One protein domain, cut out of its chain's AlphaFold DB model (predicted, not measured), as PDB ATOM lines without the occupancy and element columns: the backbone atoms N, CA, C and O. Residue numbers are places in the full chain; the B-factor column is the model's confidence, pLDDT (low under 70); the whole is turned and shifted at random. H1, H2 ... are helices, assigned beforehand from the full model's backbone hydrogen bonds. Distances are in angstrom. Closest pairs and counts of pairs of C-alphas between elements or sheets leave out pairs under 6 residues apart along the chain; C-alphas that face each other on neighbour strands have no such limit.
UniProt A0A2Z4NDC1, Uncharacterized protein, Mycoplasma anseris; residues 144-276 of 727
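This is residues 144 to 276 of the 727 residues of an uncharacterized protein of Mycoplasma anseris (UniProt A0A2Z4NDC1). One long helix, H3, is the spine of a rod: H1 packs along its first part with H2 folded back beside H1, and farther on H4 and H5 make an up-and-down bundle with H3. The printed part has 133 residues with six named helices, H1 to H6 in order along the chain, which hold 96 of them, and no named strand; the class is all helix, and the whole is loose, with a radius of gyration of the C-alphas of 18.1 A and spans of 64 by 21 by 17 A.

Start at the hub, H3, residues 180 to 212. H1, 144 to 161, touches it; closest C-alphas, Leu 144 and Ile 180, 5.3 A. H2, 164 to 176, forms a hairpin with H1; closest C-alphas, Lys 159 and Val 167, 6.5 A. H5, 254 to 265, touches H3 the same way at a shallow tilt of 21 degrees; closest C-alphas, Leu 200 and Asn 262, 5.6 A. H4, 221 to 236, forms a hairpin with H3, touching with residues 231 to 234 alone; closest C-alphas, Tyr 204 and Leu 231, 6.4 A. H6, 268 to 271, touches H4; closest C-alphas, Phe 227 and Ala 268, 5.7 A. Every O i to N i+4 pair is within hydrogen-bond range in H5, but 10 of 14 in H1, 7 of 9 in H2, 28 of 29 in H3, 9 of 12 in H4; H6 is too short.

From C-alpha 180 at (121.826, 14.270, 64.097), H3 runs 48.0 A to C-alpha 212 at (110.620, 55.853, 42.989).

The printed part has no cut; residues 237 to 253 form the long link, and 274 to 276 are under 70 in pLDDT.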
ATOM      1  N   LEU A 144     123.427  14.628  69.965       74.25
ATOM      2  CA  LEU A 144     122.165  15.097  69.368       74.25
ATOM      3  C   LEU A 144     121.668  16.377  70.053       74.25
ATOM      4  O   LEU A 144     121.247  17.315  69.377       74.25
ATOM      5  N   ASN A 145     121.749  16.450  71.382       75.19
ATOM      6  CA  ASN A 145     121.295  17.622  72.131       75.19
ATOM      7  C   ASN A 145     122.237  18.826  71.946       75.19
ATOM      8  O   ASN A 145     121.754  19.946  71.782       75.19
ATOM      9  N   LYS A 146     123.554  18.606  71.836       72.38
ATOM     10  CA  LYS A 146     124.536  19.619  71.407       72.38
ATOM     11  C   LYS A 146     124.233  20.137  70.004       72.38
ATOM     12  O   LYS A 146     124.255  21.345  69.806       72.38
ATOM     13  N   GLN A 147     123.905  19.268  69.046       77.12
ATOM     14  CA  GLN A 147     123.546  19.693  67.686       77.12
ATOM     15  C   GLN A 147     122.211  20.457  67.655       77.12
ATOM     16  O   GLN A 147     122.122  21.478  66.978       77.12
ATOM     17  N   LYS A 148     121.196  20.053  68.436       82.62
ATOM     18  CA  LYS A 148     119.949  20.831  68.608       82.62
ATOM     19  C   LYS A 148     120.203  22.205  69.234       82.62
ATOM     20  O   LYS A 148     119.616  23.192  68.802       82.62
ATOM     21  N   HIS A 149     121.081  22.280  70.235       77.50
ATOM     22  CA  HIS A 149     121.471  23.542  70.860       77.50
ATOM     23  C   HIS A 149     122.252  24.436  69.885       77.50
ATOM     24  O   HIS A 149     121.923  25.609  69.747       77.50
ATOM     25  N   LEU A 150     123.207  23.872  69.139       74.25
ATOM     26  CA  LEU A 150     123.946  24.563  68.079       74.25
ATOM     27  C   LEU A 150     123.009  25.086  66.980       74.25
ATOM     28  O   LEU A 150     123.148  26.232  66.566       74.25
ATOM     29  N   PHE A 151     122.009  24.298  66.567       83.50
ATOM     30  CA  PHE A 151     120.954  24.759  65.665       83.50
ATOM     31  C   PHE A 151     120.178  25.939  66.257       83.50
ATOM     32  O   PHE A 151     120.020  26.943  65.578       83.50
ATOM     33  N   LEU A 152     119.723  25.869  67.514       80.81
ATOM     34  CA  LEU A 152     119.000  26.975  68.162       80.81
ATOM     35  C   LEU A 152     119.857  28.245  68.294       80.81
ATOM     36  O   LEU A 152     119.338  29.353  68.160       80.81
ATOM     37  N   VAL A 153     121.161  28.089  68.525       73.31
ATOM     38  CA  VAL A 153     122.143  29.180  68.580       73.31
ATOM     39  C   VAL A 153     122.351  29.812  67.200       73.31
ATOM     40  O   VAL A 153     122.236  31.028  67.078       73.31
ATOM     41  N   ASN A 154     122.550  29.016  66.149       75.12
ATOM     42  CA  ASN A 154     122.648  29.519  64.772       75.12
ATOM     43  C   ASN A 154     121.326  30.167  64.325       75.12
ATOM     44  O   ASN A 154     121.310  31.268  63.779       75.12
ATOM     45  N   PHE A 155     120.194  29.531  64.639       83.44
ATOM     46  CA  PHE A 155     118.857  30.036  64.345       83.44
ATOM     47  C   PHE A 155     118.575  31.370  65.055       83.44
ATOM     48  O   PHE A 155     117.915  32.231  64.480       83.44
ATOM     49  N   LYS A 156     119.140  31.618  66.247       80.69
ATOM     50  CA  LYS A 156     119.057  32.923  66.931       80.69
ATOM     51  C   LYS A 156     119.627  34.075  66.084       80.69
ATOM     52  O   LYS A 156     119.116  35.186  66.214       80.69
ATOM     53  N   LEU A 157     120.623  33.820  65.229       78.25
ATOM     54  CA  LEU A 157     121.225  34.818  64.330       78.25
ATOM     55  C   LEU A 157     120.332  35.113  63.109       78.25
ATOM     56  O   LEU A 157     120.272  36.251  62.650       78.25
ATOM     57  N   ILE A 158     119.602  34.109  62.605       85.31
ATOM     58  CA  ILE A 158     118.754  34.232  61.403       85.31
ATOM     59  C   ILE A 158     117.252  34.402  61.685       85.31
ATOM     60  O   ILE A 158     116.501  34.712  60.764       85.31
ATOM     61  N   LYS A 159     116.792  34.260  62.937       87.81
ATOM     62  CA  LYS A 159     115.366  34.346  63.326       87.81
ATOM     63  C   LYS A 159     114.654  35.612  62.832       87.81
ATOM     64  O   LYS A 159     113.444  35.593  62.671       87.81
ATOM     65  N   GLN A 160     115.394  36.699  62.594       88.62
ATOM     66  CA  GLN A 160     114.856  37.979  62.125       88.62
ATOM     67  C   GLN A 160     114.182  37.901  60.744       88.62
ATOM     68  O   GLN A 160     113.377  38.767  60.422       88.62
ATOM     69  N   TYR A 161     114.479  36.865  59.951       92.38
ATOM     70  CA  TYR A 161     113.850  36.618  58.651       92.38
ATOM     71  C   TYR A 161     112.593  35.734  58.733       92.38
ATOM     72  O   TYR A 161     112.062  35.357  57.694       92.38
ATOM     73  N   PHE A 162     112.120  35.372  59.928       92.38
ATOM     74  CA  PHE A 162     110.992  34.457  60.135       92.38
ATOM     75  C   PHE A 162     109.920  35.124  61.000       92.38
ATOM     76  O   PHE A 162     110.240  35.892  61.906       92.38
ATOM     77  N   ASP A 163     108.646  34.849  60.713       92.00
ATOM     78  CA  ASP A 163     107.535  35.318  61.544       92.00
ATOM     79  C   ASP A 163     107.632  34.719  62.958       92.00
ATOM     80  O   ASP A 163     108.058  33.572  63.119       92.00
ATOM     81  N   ASP A 164     107.253  35.471  63.993       88.12
ATOM     82  CA  ASP A 164     107.404  35.046  65.391       88.12
ATOM     83  C   ASP A 164     106.610  33.756  65.701       88.12
ATOM     84  O   ASP A 164     107.038  32.940  66.524       88.12
ATOM     85  N   SER A 165     105.519  33.511  64.965       90.44
ATOM     86  CA  SER A 165     104.777  32.241  64.974       90.44
ATOM     87  C   SER A 165     105.628  31.050  64.497       90.44
ATOM     88  O   SER A 165     105.712  30.025  65.178       90.44
ATOM     89  N   ILE A 166     106.331  31.210  63.374       91.81
ATOM     90  CA  ILE A 166     107.224  30.209  62.768       91.81
ATOM     91  C   ILE A 166     108.504  30.041  63.600       91.81
ATOM     92  O   ILE A 166     109.003  28.929  63.766       91.81
ATOM     93  N   VAL A 167     109.019  31.115  64.205       89.81
ATOM     94  CA  VAL A 167     110.130  31.054  65.170       89.81
ATOM     95  C   VAL A 167     109.789  30.139  66.353       89.81
ATOM     96  O   VAL A 167     110.656  29.388  66.808       89.81
ATOM     97  N   GLU A 168     108.553  30.171  66.853       89.69
ATOM     98  CA  GLU A 168     108.108  29.300  67.945       89.69
ATOM     99  C   GLU A 168     107.790  27.873  67.467       89.69
ATOM    100  O   GLU A 168     108.144  26.904  68.145       89.69
ATOM    101  N   GLU A 169     107.219  27.711  66.271       91.12
ATOM    102  CA  GLU A 169     107.049  26.410  65.606       91.12
ATOM    103  C   GLU A 169     108.393  25.668  65.483       91.12
ATOM    104  O   GLU A 169     108.513  24.516  65.909       91.12
ATOM    105  N   ILE A 170     109.437  26.349  65.000       90.00
ATOM    106  CA  ILE A 170     110.783  25.792  64.799       90.00
ATOM    107  C   ILE A 170     111.416  25.350  66.124       90.00
ATOM    108  O   ILE A 170     111.961  24.244  66.188       90.00
ATOM    109  N   LYS A 171     111.302  26.144  67.203       88.62
ATOM    110  CA  LYS A 171     111.755  25.745  68.556       88.62
ATOM    111  C   LYS A 171     111.034  24.488  69.047       88.62
ATOM    112  O   LYS A 171     111.661  23.566  69.575       88.62
ATOM    113  N   ASN A 172     109.719  24.429  68.853       88.06
ATOM    114  CA  ASN A 172     108.912  23.282  69.255       88.06
ATOM    115  C   ASN A 172     109.226  22.036  68.416       88.06
ATOM    116  O   ASN A 172     109.253  20.926  68.953       88.06
ATOM    117  N   ALA A 173     109.507  22.191  67.124       88.69
ATOM    118  CA  ALA A 173     109.794  21.088  66.220       88.69
ATOM    119  C   ALA A 173     111.218  20.529  66.381       88.69
ATOM    120  O   ALA A 173     111.371  19.308  66.456       88.69
ATOM    121  N   ILE A 174     112.250  21.374  66.537       88.62
ATOM    122  CA  ILE A 174     113.638  20.904  66.728       88.62
ATOM    123  C   ILE A 174     113.779  20.033  67.987       88.62
ATOM    124  O   ILE A 174     114.529  19.052  67.985       88.62
ATOM    125  N   SER A 175     112.994  20.311  69.037       84.31
ATOM    126  CA  SER A 175     112.943  19.468  70.241       84.31
ATOM    127  C   SER A 175     112.588  18.003  69.920       84.31
ATOM    128  O   SER A 175     113.190  17.087  70.484       84.31
ATOM    129  N   LYS A 176     111.703  17.780  68.936       87.75
ATOM    130  CA  LYS A 176     111.135  16.479  68.536       87.75
ATOM    131  C   LYS A 176     112.009  15.700  67.541       87.75
ATOM    132  O   LYS A 176     111.771  14.509  67.341       87.75
ATOM    133  N   VAL A 177     113.017  16.330  66.925       86.62
ATOM    134  CA  VAL A 177     113.908  15.680  65.942       86.62
ATOM    135  C   VAL A 177     114.713  14.545  66.595       86.62
ATOM    136  O   VAL A 177     115.231  14.697  67.703       86.62
ATOM    137  N   LYS A 178     114.821  13.396  65.912       86.88
ATOM    138  CA  LYS A 178     115.392  12.150  66.466       86.88
ATOM    139  C   LYS A 178     116.796  11.784  65.962       86.88
ATOM    140  O   LYS A 178     117.379  10.840  66.480       86.88
ATOM    141  N   THR A 179     117.344  12.485  64.970       84.25
ATOM    142  CA  THR A 179     118.637  12.143  64.345       84.25
ATOM    143  C   THR A 179     119.526  13.376  64.199       84.25
ATOM    144  O   THR A 179     119.038  14.483  63.978       84.25
ATOM    145  N   ILE A 180     120.848  13.187  64.299       78.12
ATOM    146  CA  ILE A 180     121.826  14.270  64.097       78.12
ATOM    147  C   ILE A 180     121.768  14.790  62.657       78.12
ATOM    148  O   ILE A 180     121.874  15.993  62.435       78.12
ATOM    149  N   GLU A 181     121.570  13.900  61.684       80.19
ATOM    150  CA  GLU A 181     121.608  14.285  60.276       80.19
ATOM    151  C   GLU A 181     120.448  15.215  59.909       80.19
ATOM    152  O   GLU A 181     120.696  16.261  59.324       80.19
ATOM    153  N   THR A 182     119.220  14.952  60.378       83.69
ATOM    154  CA  THR A 182     118.096  15.882  60.179       83.69
ATOM    155  C   THR A 182     118.370  17.254  60.806       83.69
ATOM    156  O   THR A 182     118.041  18.262  60.188       83.69
ATOM    157  N   VAL A 183     119.029  17.327  61.972       81.44
ATOM    158  CA  VAL A 183     119.422  18.616  62.578       81.44
ATOM    159  C   VAL A 183     120.437  19.367  61.707       81.44
ATOM    160  O   VAL A 183     120.304  20.577  61.534       81.44
ATOM    161  N   LYS A 184     121.411  18.675  61.100       79.00
ATOM    162  CA  LYS A 184     122.345  19.294  60.141       79.00
ATOM    163  C   LYS A 184     121.645  19.740  58.859       79.00
ATOM    164  O   LYS A 184     121.864  20.866  58.423       79.00
ATOM    165  N   THR A 185     120.793  18.894  58.271       84.00
ATOM    166  CA  THR A 185     120.008  19.238  57.074       84.00
ATOM    167  C   THR A 185     119.158  20.476  57.336       84.00
ATOM    168  O   THR A 185     119.133  21.381  56.507       84.00
ATOM    169  N   TRP A 186     118.521  20.558  58.509       88.62
ATOM    170  CA  TRP A 186     117.789  21.742  58.950       88.62
ATOM    171  C   TRP A 186     118.722  22.948  59.071       88.62
ATOM    172  O   TRP A 186     118.459  23.959  58.432       88.62
ATOM    173  N   ASN A 187     119.834  22.851  59.802       81.44
ATOM    174  CA  ASN A 187     120.790  23.954  59.955       81.44
ATOM    175  C   ASN A 187     121.239  24.533  58.598       81.44
ATOM    176  O   ASN A 187     121.221  25.747  58.408       81.44
ATOM    177  N   THR A 188     121.563  23.673  57.629       82.56
ATOM    178  CA  THR A 188     121.898  24.086  56.258       82.56
ATOM    179  C   THR A 188     120.700  24.700  55.527       82.56
ATOM    180  O   THR A 188     120.840  25.761  54.925       82.56
ATOM    181  N   ASN A 189     119.513  24.087  55.588       85.06
ATOM    182  CA  ASN A 189     118.327  24.574  54.877       85.06
ATOM    183  C   ASN A 189     117.832  25.928  55.415       85.06
ATOM    184  O   ASN A 189     117.605  26.848  54.637       85.06
ATOM    185  N   PHE A 190     117.728  26.090  56.737       88.38
ATOM    186  CA  PHE A 190     117.311  27.349  57.361       88.38
ATOM    187  C   PHE A 190     118.315  28.483  57.094       88.38
ATOM    188  O   PHE A 190     117.885  29.598  56.796       88.38
ATOM    189  N   ASN A 191     119.625  28.205  57.096       82.75
ATOM    190  CA  ASN A 191     120.640  29.184  56.686       82.75
ATOM    191  C   ASN A 191     120.534  29.535  55.191       82.75
ATOM    192  O   ASN A 191     120.585  30.711  54.835       82.75
ATOM    193  N   ASN A 192     120.322  28.553  54.307       84.00
ATOM    194  CA  ASN A 192     120.128  28.803  52.873       84.00
ATOM    195  C   ASN A 192     118.866  29.636  52.597       84.00
ATOM    196  O   ASN A 192     118.902  30.533  51.752       84.00
ATOM    197  N   ILE A 193     117.774  29.373  53.321       87.88
ATOM    198  CA  ILE A 193     116.530  30.150  53.271       87.88
ATOM    199  C   ILE A 193     116.784  31.583  53.752       87.88
ATOM    200  O   ILE A 193     116.475  32.517  53.021       87.88
ATOM    201  N   ALA A 194     117.422  31.772  54.910       85.06
ATOM    202  CA  ALA A 194     117.764  33.093  55.445       85.06
ATOM    203  C   ALA A 194     118.623  33.926  54.475       85.06
ATOM    204  O   ALA A 194     118.295  35.078  54.189       85.06
ATOM    205  N   THR A 195     119.673  33.332  53.901       85.75
ATOM    206  CA  THR A 195     120.520  33.978  52.884       85.75
ATOM    207  C   THR A 195     119.717  34.364  51.640       85.75
ATOM    208  O   THR A 195     119.846  35.483  51.146       85.75
ATOM    209  N   ASN A 196     118.841  33.483  51.145       85.75
ATOM    210  CA  ASN A 196     118.016  33.778  49.972       85.75
ATOM    211  C   ASN A 196     116.919  34.820  50.250       85.75
ATOM    212  O   ASN A 196     116.612  35.596  49.346       85.75
ATOM    213  N   ILE A 197     116.382  34.898  51.472       89.25
ATOM    214  CA  ILE A 197     115.484  35.979  51.911       89.25
ATOM    215  C   ILE A 197     116.244  37.310  51.966       89.25
ATOM    216  O   ILE A 197     115.753  38.310  51.453       89.25
ATOM    217  N   GLN A 198     117.461  37.341  52.514       87.00
ATOM    218  CA  GLN A 198     118.264  38.567  52.549       87.00
ATOM    219  C   GLN A 198     118.625  39.067  51.134       87.00
ATOM    220  O   GLN A 198     118.604  40.275  50.889       87.00
ATOM    221  N   ILE A 199     118.885  38.162  50.182       84.94
ATOM    222  CA  ILE A 199     119.033  38.503  48.753       84.94
ATOM    223  C   ILE A 199     117.721  39.066  48.181       84.94
ATOM    224  O   ILE A 199     117.752  40.086  47.485       84.94
ATOM    225  N   LEU A 200     116.577  38.455  48.508       88.06
ATOM    226  CA  LEU A 200     115.251  38.865  48.034       88.06
ATOM    227  C   LEU A 200     114.874  40.273  48.512       88.06
ATOM    228  O   LEU A 200     114.430  41.098  47.716       88.06
ATOM    229  N   ILE A 201     115.120  40.566  49.792       88.94
ATOM    230  CA  ILE A 201     114.922  41.883  50.412       88.94
ATOM    231  C   ILE A 201     115.806  42.936  49.730       88.94
ATOM    232  O   ILE A 201     115.320  43.996  49.335       88.94
ATOM    233  N   ASN A 202     117.092  42.633  49.529       85.62
ATOM    234  CA  ASN A 202     118.025  43.557  48.880       85.62
ATOM    235  C   ASN A 202     117.621  43.853  47.428       85.62
ATOM    236  O   ASN A 202     117.599  45.017  47.029       85.62
ATOM    237  N   SER A 203     117.248  42.824  46.665       84.44
ATOM    238  CA  SER A 203     116.794  42.971  45.274       84.44
ATOM    239  C   SER A 203     115.474  43.748  45.190       84.44
ATOM    240  O   SER A 203     115.323  44.608  44.327       84.44
ATOM    241  N   TYR A 204     114.542  43.523  46.125       90.75
ATOM    242  CA  TYR A 204     113.295  44.289  46.204       90.75
ATOM    243  C   TYR A 204     113.556  45.772  46.464       90.75
ATOM    244  O   TYR A 204     112.992  46.618  45.770       90.75
ATOM    245  N   HIS A 205     114.424  46.114  47.420       87.94
ATOM    246  CA  HIS A 205     114.763  47.514  47.679       87.94
ATOM    247  C   HIS A 205     115.467  48.158  46.478       87.94
ATOM    248  O   HIS A 205     115.093  49.265  46.092       87.94
ATOM    249  N   GLN A 206     116.415  47.463  45.839       84.88
ATOM    250  CA  GLN A 206     117.095  47.946  44.630       84.88
ATOM    251  C   GLN A 206     116.100  48.269  43.506       84.88
ATOM    252  O   GLN A 206     116.080  49.401  43.019       84.88
ATOM    253  N   GLU A 207     115.219  47.335  43.148       85.50
ATOM    254  CA  GLU A 207     114.209  47.552  42.105       85.50
ATOM    255  C   GLU A 207     113.141  48.582  42.534       85.50
ATOM    256  O   GLU A 207     112.654  49.356  41.709       85.50
ATOM    257  N   THR A 208     112.833  48.704  43.830       86.69
ATOM    258  CA  THR A 208     111.934  49.757  44.342       86.69
ATOM    259  C   THR A 208     112.521  51.159  44.150       86.69
ATOM    260  O   THR A 208     111.780  52.061  43.759       86.69
ATOM    261  N   THR A 209     113.843  51.359  44.267       85.50
ATOM    262  CA  THR A 209     114.444  52.668  43.917       85.50
ATOM    263  C   THR A 209     114.231  53.041  42.445       85.50
ATOM    264  O   THR A 209     114.157  54.223  42.111       85.50
ATOM    265  N   ILE A 210     114.069  52.055  41.551       83.88
ATOM    266  CA  ILE A 210     113.709  52.309  40.152       83.88
ATOM    267  C   ILE A 210     112.268  52.809  40.075       83.88
ATOM    268  O   ILE A 210     112.032  53.778  39.361       83.88
ATOM    269  N   LYS A 211     111.331  52.226  40.837       82.62
ATOM    270  CA  LYS A 211     109.929  52.679  40.927       82.62
ATOM    271  C   LYS A 211     109.800  54.131  41.406       82.62
ATOM    272  O   LYS A 211     108.985  54.885  40.884       82.62
ATOM    273  N   GLU A 212     110.612  54.513  42.385       84.12
ATOM    274  CA  GLU A 212     110.620  55.853  42.989       84.12
ATOM    275  C   GLU A 212     111.371  56.897  42.138       84.12
ATOM    276  O   GLU A 212     111.270  58.101  42.376       84.12
ATOM    277  N   SER A 213     112.121  56.460  41.122       77.50
ATOM    278  CA  SER A 213     112.962  57.343  40.311       77.50
ATOM    279  C   SER A 213     112.171  58.201  39.300       77.50
ATOM    280  O   SER A 213     111.204  57.731  38.694       77.50
ATOM    281  N   PRO A 214     112.636  59.424  38.964       70.75
ATOM    282  CA  PRO A 214     112.015  60.253  37.921       70.75
ATOM    283  C   PRO A 214     112.006  59.630  36.514       70.75
ATOM    284  O   PRO A 214     111.236  60.061  35.653       70.75
ATOM    285  N   ILE A 215     112.852  58.626  36.244       72.75
ATOM    286  CA  ILE A 215     112.821  57.887  34.974       72.75
ATOM    287  C   ILE A 215     111.662  56.879  34.923       72.75
ATOM    288  O   ILE A 215     111.178  56.600  33.827       72.75
ATOM    289  N   TYR A 216     111.123  56.431  36.067       81.06
ATOM    290  CA  TYR A 216     109.990  55.497  36.111       81.06
ATOM    291  C   TYR A 216     108.762  56.012  35.362       81.06
ATOM    292  O   TYR A 216     108.111  55.277  34.616       81.06
ATOM    293  N   LEU A 217     108.478  57.312  35.501       75.06
ATOM    294  CA  LEU A 217     107.367  57.982  34.824       75.06
ATOM    295  C   LEU A 217     107.404  57.761  33.303       75.06
ATOM    296  O   LEU A 217     106.344  57.578  32.703       75.06
ATOM    297  N   LYS A 218     108.604  57.667  32.711       73.31
ATOM    298  CA  LYS A 218     108.854  57.545  31.266       73.31
ATOM    299  C   LYS A 218     108.605  56.145  30.683       73.31
ATOM    300  O   LYS A 218     108.755  55.981  29.476       73.31
ATOM    301  N   TYR A 219     108.236  55.141  31.485       81.94
ATOM    302  CA  TYR A 219     107.902  53.793  30.991       81.94
ATOM    303  C   TYR A 219     106.408  53.625  30.644       81.94
ATOM    304  O   TYR A 219     105.544  54.342  31.167       81.94
ATOM    305  N   THR A 220     106.090  52.702  29.732       78.06
ATOM    306  CA  THR A 220     104.707  52.387  29.317       78.06
ATOM    307  C   THR A 220     103.905  51.778  30.464       78.06
ATOM    308  O   THR A 220     104.462  51.098  31.325       78.06
ATOM    309  N   GLN A 221     102.586  51.990  30.476       81.38
ATOM    310  CA  GLN A 221     101.744  51.495  31.567       81.38
ATOM    311  C   GLN A 221     101.750  49.962  31.662       81.38
ATOM    312  O   GLN A 221     101.888  49.427  32.760       81.38
ATOM    313  N   ASP A 222     101.722  49.254  30.532       79.81
ATOM    314  CA  ASP A 222     101.765  47.786  30.513       79.81
ATOM    315  C   ASP A 222     103.066  47.241  31.120       79.81
ATOM    316  O   ASP A 222     103.047  46.285  31.896       79.81
ATOM    317  N   SER A 223     104.207  47.878  30.818       85.56
ATOM    318  CA  SER A 223     105.493  47.460  31.384       85.56
ATOM    319  C   SER A 223     105.615  47.791  32.873       85.56
ATOM    320  O   SER A 223     106.174  46.988  33.618       85.56
ATOM    321  N   LYS A 224     105.014  48.897  33.336       87.00
ATOM    322  CA  LYS A 224     104.875  49.208  34.769       87.00
ATOM    323  C   LYS A 224     104.046  48.151  35.500       87.00
ATOM    324  O   LYS A 224     104.507  47.643  36.514       87.00
ATOM    325  N   VAL A 225     102.890  47.754  34.962       88.94
ATOM    326  CA  VAL A 225     102.018  46.723  35.563       88.94
ATOM    327  C   VAL A 225     102.727  45.365  35.656       88.94
ATOM    328  O   VAL A 225     102.627  44.681  36.675       88.94
ATOM    329  N   ILE A 226     103.486  44.976  34.626       87.12
ATOM    330  CA  ILE A 226     104.297  43.746  34.646       87.12
ATOM    331  C   ILE A 226     105.419  43.841  35.697       87.12
ATOM    332  O   ILE A 226     105.617  42.905  36.471       87.12
ATOM    333  N   PHE A 227     106.116  44.974  35.766       90.75
ATOM    334  CA  PHE A 227     107.183  45.231  36.735       90.75
ATOM    335  C   PHE A 227     106.680  45.223  38.190       90.75
ATOM    336  O   PHE A 227     107.253  44.545  39.042       90.75
ATOM    337  N   GLU A 228     105.565  45.901  38.478       90.50
ATOM    338  CA  GLU A 228     104.938  45.899  39.807       90.50
ATOM    339  C   GLU A 228     104.439  44.508  40.214       90.50
ATOM    340  O   GLU A 228     104.520  44.141  41.386       90.50
ATOM    341  N   LYS A 229     103.960  43.701  39.261       90.19
ATOM    342  CA  LYS A 229     103.563  42.309  39.512       90.19
ATOM    343  C   LYS A 229     104.746  41.437  39.945       90.19
ATOM    344  O   LYS A 229     104.574  40.602  40.832       90.19
ATOM    345  N   GLU A 230     105.926  41.629  39.359       89.25
ATOM    346  CA  GLU A 230     107.131  40.888  39.755       89.25
ATOM    347  C   GLU A 230     107.745  41.413  41.065       89.25
ATOM    348  O   GLU A 230     108.135  40.595  41.897       89.25
ATOM    349  N   LEU A 231     107.707  42.725  41.338       89.94
ATOM    350  CA  LEU A 231     107.994  43.276  42.677       89.94
ATOM    351  C   LEU A 231     107.092  42.648  43.753       89.94
ATOM    352  O   LEU A 231     107.571  42.188  44.788       89.94
ATOM    353  N   ASN A 232     105.785  42.574  43.498       91.06
ATOM    354  CA  ASN A 232     104.810  42.048  44.456       91.06
ATOM    355  C   ASN A 232     104.881  40.519  44.648       91.06
ATOM    356  O   ASN A 232     104.288  40.003  45.597       91.06
ATOM    357  N   ASN A 233     105.615  39.775  43.807       90.56
ATOM    358  CA  ASN A 233     105.765  38.325  43.977       90.56
ATOM    359  C   ASN A 233     106.474  37.946  45.291       90.56
ATOM    360  O   ASN A 233     106.237  36.843  45.784       90.56
ATOM    361  N   ILE A 234     107.273  38.835  45.901       91.75
ATOM    362  CA  ILE A 234     107.943  38.552  47.186       91.75
ATOM    363  C   ILE A 234     106.942  38.282  48.319       91.75
ATOM    364  O   ILE A 234     107.165  37.413  49.162       91.75
ATOM    365  N   PHE A 235     105.787  38.956  48.290       92.25
ATOM    366  CA  PHE A 235     104.742  38.845  49.308       92.25
ATOM    367  C   PHE A 235     103.889  37.576  49.155       92.25
ATOM    368  O   PHE A 235     102.860  37.426  49.814       92.25
ATOM    369  N   LYS A 236     104.315  36.621  48.318       90.50
ATOM    370  CA  LYS A 236     103.857  35.226  48.382       90.50
ATOM    371  C   LYS A 236     104.493  34.500  49.563       90.50
ATOM    372  O   LYS A 236     103.772  33.914  50.363       90.50
ATOM    373  N   VAL A 237     105.812  34.627  49.715       91.75
ATOM    374  CA  VAL A 237     106.604  33.934  50.747       91.75
ATOM    375  C   VAL A 237     106.874  34.802  51.982       91.75
ATOM    376  O   VAL A 237     106.967  34.265  53.086       91.75
ATOM    377  N   LEU A 238     106.933  36.133  51.833       93.56
ATOM    378  CA  LEU A 238     107.113  37.087  52.938       93.56
ATOM    379  C   LEU A 238     105.793  37.750  53.383       93.56
ATOM    380  O   LEU A 238     104.807  37.802  52.636       93.56
ATOM    381  N   ASN A 239     105.782  38.275  54.609       91.94
ATOM    382  CA  ASN A 239     104.815  39.253  55.109       91.94
ATOM    383  C   ASN A 239     105.300  40.700  54.838       91.94
ATOM    384  O   ASN A 239     106.370  40.915  54.265       91.94
ATOM    385  N   ASN A 240     104.519  41.702  55.251       87.56
ATOM    386  CA  ASN A 240     104.841  43.120  55.024       87.56
ATOM    387  C   ASN A 240     106.024  43.637  55.875       87.56
ATOM    388  O   ASN A 240     106.548  44.708  55.589       87.56
ATOM    389  N   GLU A 241     106.459  42.886  56.893       88.94
ATOM    390  CA  GLU A 241     107.680  43.150  57.674       88.94
ATOM    391  C   GLU A 241     108.920  42.467  57.061       88.94
ATOM    392  O   GLU A 241     109.977  42.428  57.686       88.94
ATOM    393  N   PHE A 242     108.793  41.895  55.856       91.12
ATOM    394  CA  PHE A 242     109.807  41.079  55.175       91.12
ATOM    395  C   PHE A 242     110.224  39.796  55.924       91.12
ATOM    396  O   PHE A 242     111.218  39.159  55.570       91.12
ATOM    397  N   LYS A 243     109.433  39.357  56.910       92.19
ATOM    398  CA  LYS A 243     109.589  38.054  57.566       92.19
ATOM    399  C   LYS A 243     108.899  36.961  56.743       92.19
ATOM    400  O   LYS A 243     107.831  37.180  56.171       92.19
ATOM    401  N   LEU A 244     109.482  35.768  56.692       92.56
ATOM    402  CA  LEU A 244     108.901  34.583  56.062       92.56
ATOM    403  C   LEU A 244     107.615  34.165  56.787       92.56
ATOM    404  O   LEU A 244     107.640  33.996  58.004       92.56
ATOM    405  N   LYS A 245     106.525  33.959  56.035       90.88
ATOM    406  CA  LYS A 245     105.185  33.603  56.558       90.88
ATOM    407  C   LYS A 245     104.708  32.188  56.201       90.88
ATOM    408  O   LYS A 245     103.545  31.861  56.408       90.88
ATOM    409  N   ILE A 246     105.580  31.373  55.609       89.12
ATOM    410  CA  ILE A 246     105.319  29.975  55.244       89.12
ATOM    411  C   ILE A 246     106.301  29.108  56.029       89.12
ATOM    412  O   ILE A 246     107.500  29.389  55.994       89.12
ATOM    413  N   SER A 247     105.821  28.065  56.715       86.56
ATOM    414  CA  SER A 247     106.700  27.165  57.468       86.56
ATOM    415  C   SER A 247     107.677  26.419  56.540       86.56
ATOM    416  O   SER A 247     107.241  25.701  55.632       86.56
ATOM    417  N   PRO A 248     109.000  26.500  56.786       83.31
ATOM    418  CA  PRO A 248     109.987  25.661  56.102       83.31
ATOM    419  C   PRO A 248     109.944  24.183  56.505       83.31
ATOM    420  O   PRO A 248     110.639  23.375  55.893       83.31
ATOM    421  N   ILE A 249     109.199  23.834  57.559       82.94
ATOM    422  CA  ILE A 249     109.075  22.460  58.065       82.94
ATOM    423  C   ILE A 249     108.007  21.710  57.264       82.94
ATOM    424  O   ILE A 249     108.182  20.533  56.953       82.94
ATOM    425  N   GLU A 250     106.927  22.401  56.896       76.12
ATOM    426  CA  GLU A 250     105.819  21.830  56.126       76.12
ATOM    427  C   GLU A 250     106.047  21.914  54.605       76.12
ATOM    428  O   GLU A 250     105.567  21.057  53.861       76.12
ATOM    429  N   ASN A 251     106.817  22.900  54.121       79.06
ATOM    430  CA  ASN A 251     107.057  23.118  52.690       79.06
ATOM    431  C   ASN A 251     108.516  22.849  52.263       79.06
ATOM    432  O   ASN A 251     109.343  23.759  52.170       79.06
ATOM    433  N   ASN A 252     108.801  21.601  51.876       71.69
ATOM    434  CA  ASN A 252     110.092  21.184  51.299       71.69
ATOM    435  C   ASN A 252     110.474  21.912  49.988       71.69
ATOM    436  O   ASN A 252     111.636  21.869  49.585       71.69
ATOM    437  N   GLY A 253     109.528  22.559  49.296       81.75
ATOM    438  CA  GLY A 253     109.777  23.310  48.060       81.75
ATOM    439  C   GLY A 253     110.190  24.771  48.275       81.75
ATOM    440  O   GLY A 253     110.653  25.413  47.331       81.75
ATOM    441  N   LEU A 254     110.057  25.298  49.497       89.38
ATOM    442  CA  LEU A 254     110.104  26.736  49.784       89.38
ATOM    443  C   LEU A 254     111.424  27.416  49.385       89.38
ATOM    444  O   LEU A 254     111.405  28.527  48.860       89.38
ATOM    445  N   LEU A 255     112.570  26.744  49.553       86.19
ATOM    446  CA  LEU A 255     113.868  27.279  49.119       86.19
ATOM    447  C   LEU A 255     113.919  27.490  47.592       86.19
ATOM    448  O   LEU A 255     114.405  28.522  47.132       86.19
ATOM    449  N   ASN A 256     113.364  26.558  46.811       86.19
ATOM    450  CA  ASN A 256     113.302  26.673  45.351       86.19
ATOM    451  C   ASN A 256     112.324  27.771  44.909       86.19
ATOM    452  O   ASN A 256     112.584  28.453  43.919       86.19
ATOM    453  N   GLU A 257     111.229  27.981  45.646       89.00
ATOM    454  CA  GLU A 257     110.299  29.087  45.393       89.00
ATOM    455  C   GLU A 257     110.973  30.449  45.630       89.00
ATOM    456  O   GLU A 257     110.915  31.313  44.755       89.00
ATOM    457  N   ILE A 258     111.695  30.625  46.745       89.00
ATOM    458  CA  ILE A 258     112.445  31.862  47.030       89.00
ATOM    459  C   ILE A 258     113.520  32.107  45.953       89.00
ATOM    460  O   ILE A 258     113.629  33.222  45.443       89.00
ATOM    461  N   ILE A 259     114.268  31.073  45.542       86.75
ATOM    462  CA  ILE A 259     115.260  31.161  44.452       86.75
ATOM    463  C   ILE A 259     114.601  31.563  43.119       86.75
ATOM    464  O   ILE A 259     115.142  32.397  42.391       86.75
ATOM    465  N   LEU A 260     113.419  31.025  42.802       88.38
ATOM    466  CA  LEU A 260     112.687  31.371  41.580       88.38
ATOM    467  C   LEU A 260     112.176  32.821  41.595       88.38
ATOM    468  O   LEU A 260     112.195  33.477  40.552       88.38
ATOM    469  N   ILE A 261     111.742  33.338  42.749       89.62
ATOM    470  CA  ILE A 261     111.348  34.749  42.883       89.62
ATOM    471  C   ILE A 261     112.590  35.651  42.768       89.62
ATOM    472  O   ILE A 261     112.549  36.611  42.000       89.62
ATOM    473  N   ASN A 262     113.712  35.302  43.415       84.25
ATOM    474  CA  ASN A 262     115.000  35.998  43.264       84.25
ATOM    475  C   ASN A 262     115.408  36.128  41.785       84.25
ATOM    476  O   ASN A 262     115.688  37.228  41.309       84.25
ATOM    477  N   ALA A 263     115.383  35.023  41.033       83.06
ATOM    478  CA  ALA A 263     115.769  35.004  39.623       83.06
ATOM    479  C   ALA A 263     114.870  35.878  38.724       83.06
ATOM    480  O   ALA A 263     115.353  36.456  37.749       83.06
ATOM    481  N   LYS A 264     113.576  36.007  39.042       85.25
ATOM    482  CA  LYS A 264     112.657  36.902  38.317       85.25
ATOM    483  C   LYS A 264     112.866  38.364  38.688       85.25
ATOM    484  O   LYS A 264     112.940  39.208  37.800       85.25
ATOM    485  N   LEU A 265     113.005  38.649  39.981       85.69
ATOM    486  CA  LEU A 265     113.160  40.003  40.506       85.69
ATOM    487  C   LEU A 265     114.454  40.663  40.006       85.69
ATOM    488  O   LEU A 265     114.411  41.801  39.553       85.69
ATOM    489  N   LEU A 266     115.561  39.914  39.946       80.69
ATOM    490  CA  LEU A 266     116.829  40.359  39.341       80.69
ATOM    491  C   LEU A 266     116.719  40.738  37.850       80.69
ATOM    492  O   LEU A 266     117.591  41.427  37.325       80.69
ATOM    493  N   ASN A 267     115.661  40.300  37.162       79.38
ATOM    494  CA  ASN A 267     115.385  40.636  35.766       79.38
ATOM    495  C   ASN A 267     114.251  41.667  35.601       79.38
ATOM    496  O   ASN A 267     113.990  42.077  34.467       79.38
ATOM    497  N   ALA A 268     113.590  42.116  36.676       81.06
ATOM    498  CA  ALA A 268     112.384  42.947  36.598       81.06
ATOM    499  C   ALA A 268     112.620  44.249  35.811       81.06
ATOM    500  O   ALA A 268     111.870  44.545  34.877       81.06
ATOM    501  N   LYS A 269     113.719  44.964  36.081       80.06
ATOM    502  CA  LYS A 269     114.191  46.130  35.317       80.06
ATOM    503  C   LYS A 269     114.182  45.953  33.796       80.06
ATOM    504  O   LYS A 269     113.862  46.902  33.085       80.06
ATOM    505  N   SER A 270     114.521  44.766  33.284       80.44
ATOM    506  CA  SER A 270     114.574  44.500  31.833       80.44
ATOM    507  C   SER A 270     113.195  44.492  31.159       80.44
ATOM    508  O   SER A 270     113.098  44.629  29.941       80.44
ATOM    509  N   LEU A 271     112.123  44.364  31.948       82.50
ATOM    510  CA  LEU A 271     110.740  44.339  31.473       82.50
ATOM    511  C   LEU A 271     110.196  45.754  31.194       82.50
ATOM    512  O   LEU A 271     109.210  45.888  30.467       82.50
ATOM    513  N   LEU A 272     110.834  46.798  31.740       81.69
ATOM    514  CA  LEU A 272     110.439  48.202  31.591       81.69
ATOM    515  C   LEU A 272     110.731  48.725  30.176       81.69
ATOM    516  O   LEU A 272     111.880  48.790  29.738       81.69
ATOM    517  N   LYS A 273     109.682  49.152  29.462       78.31
ATOM    518  CA  LYS A 273     109.767  49.675  28.087       78.31
ATOM    519  C   LYS A 273     109.462  51.165  28.084       78.31
ATOM    520  O   LYS A 273     108.449  51.582  28.642       78.31
ATOM    521  N   LEU A 274     110.341  51.977  27.495       69.19
ATOM    522  CA  LEU A 274     110.133  53.428  27.406       69.19
ATOM    523  C   LEU A 274     108.871  53.746  26.595       69.19
ATOM    524  O   LEU A 274     108.546  53.045  25.637       69.19
ATOM    525  N   GLN A 275     108.170  54.812  26.976       59.31
ATOM    526  CA  GLN A 275     107.095  55.369  26.160       59.31
ATOM    527  C   GLN A 275     107.672  55.865  24.827       59.31
ATOM    528  O   GLN A 275     108.720  56.519  24.834       59.31
ATOM    529  N   PRO A 276     107.000  55.609  23.692       54.94
ATOM    530  CA  PRO A 276     107.361  56.243  22.434       54.94
ATOM    531  C   PRO A 276     107.193  57.759  22.565       54.94
ATOM    532  O   PRO A 276     106.103  58.247  22.864       54.94
TER     533      PRO A 276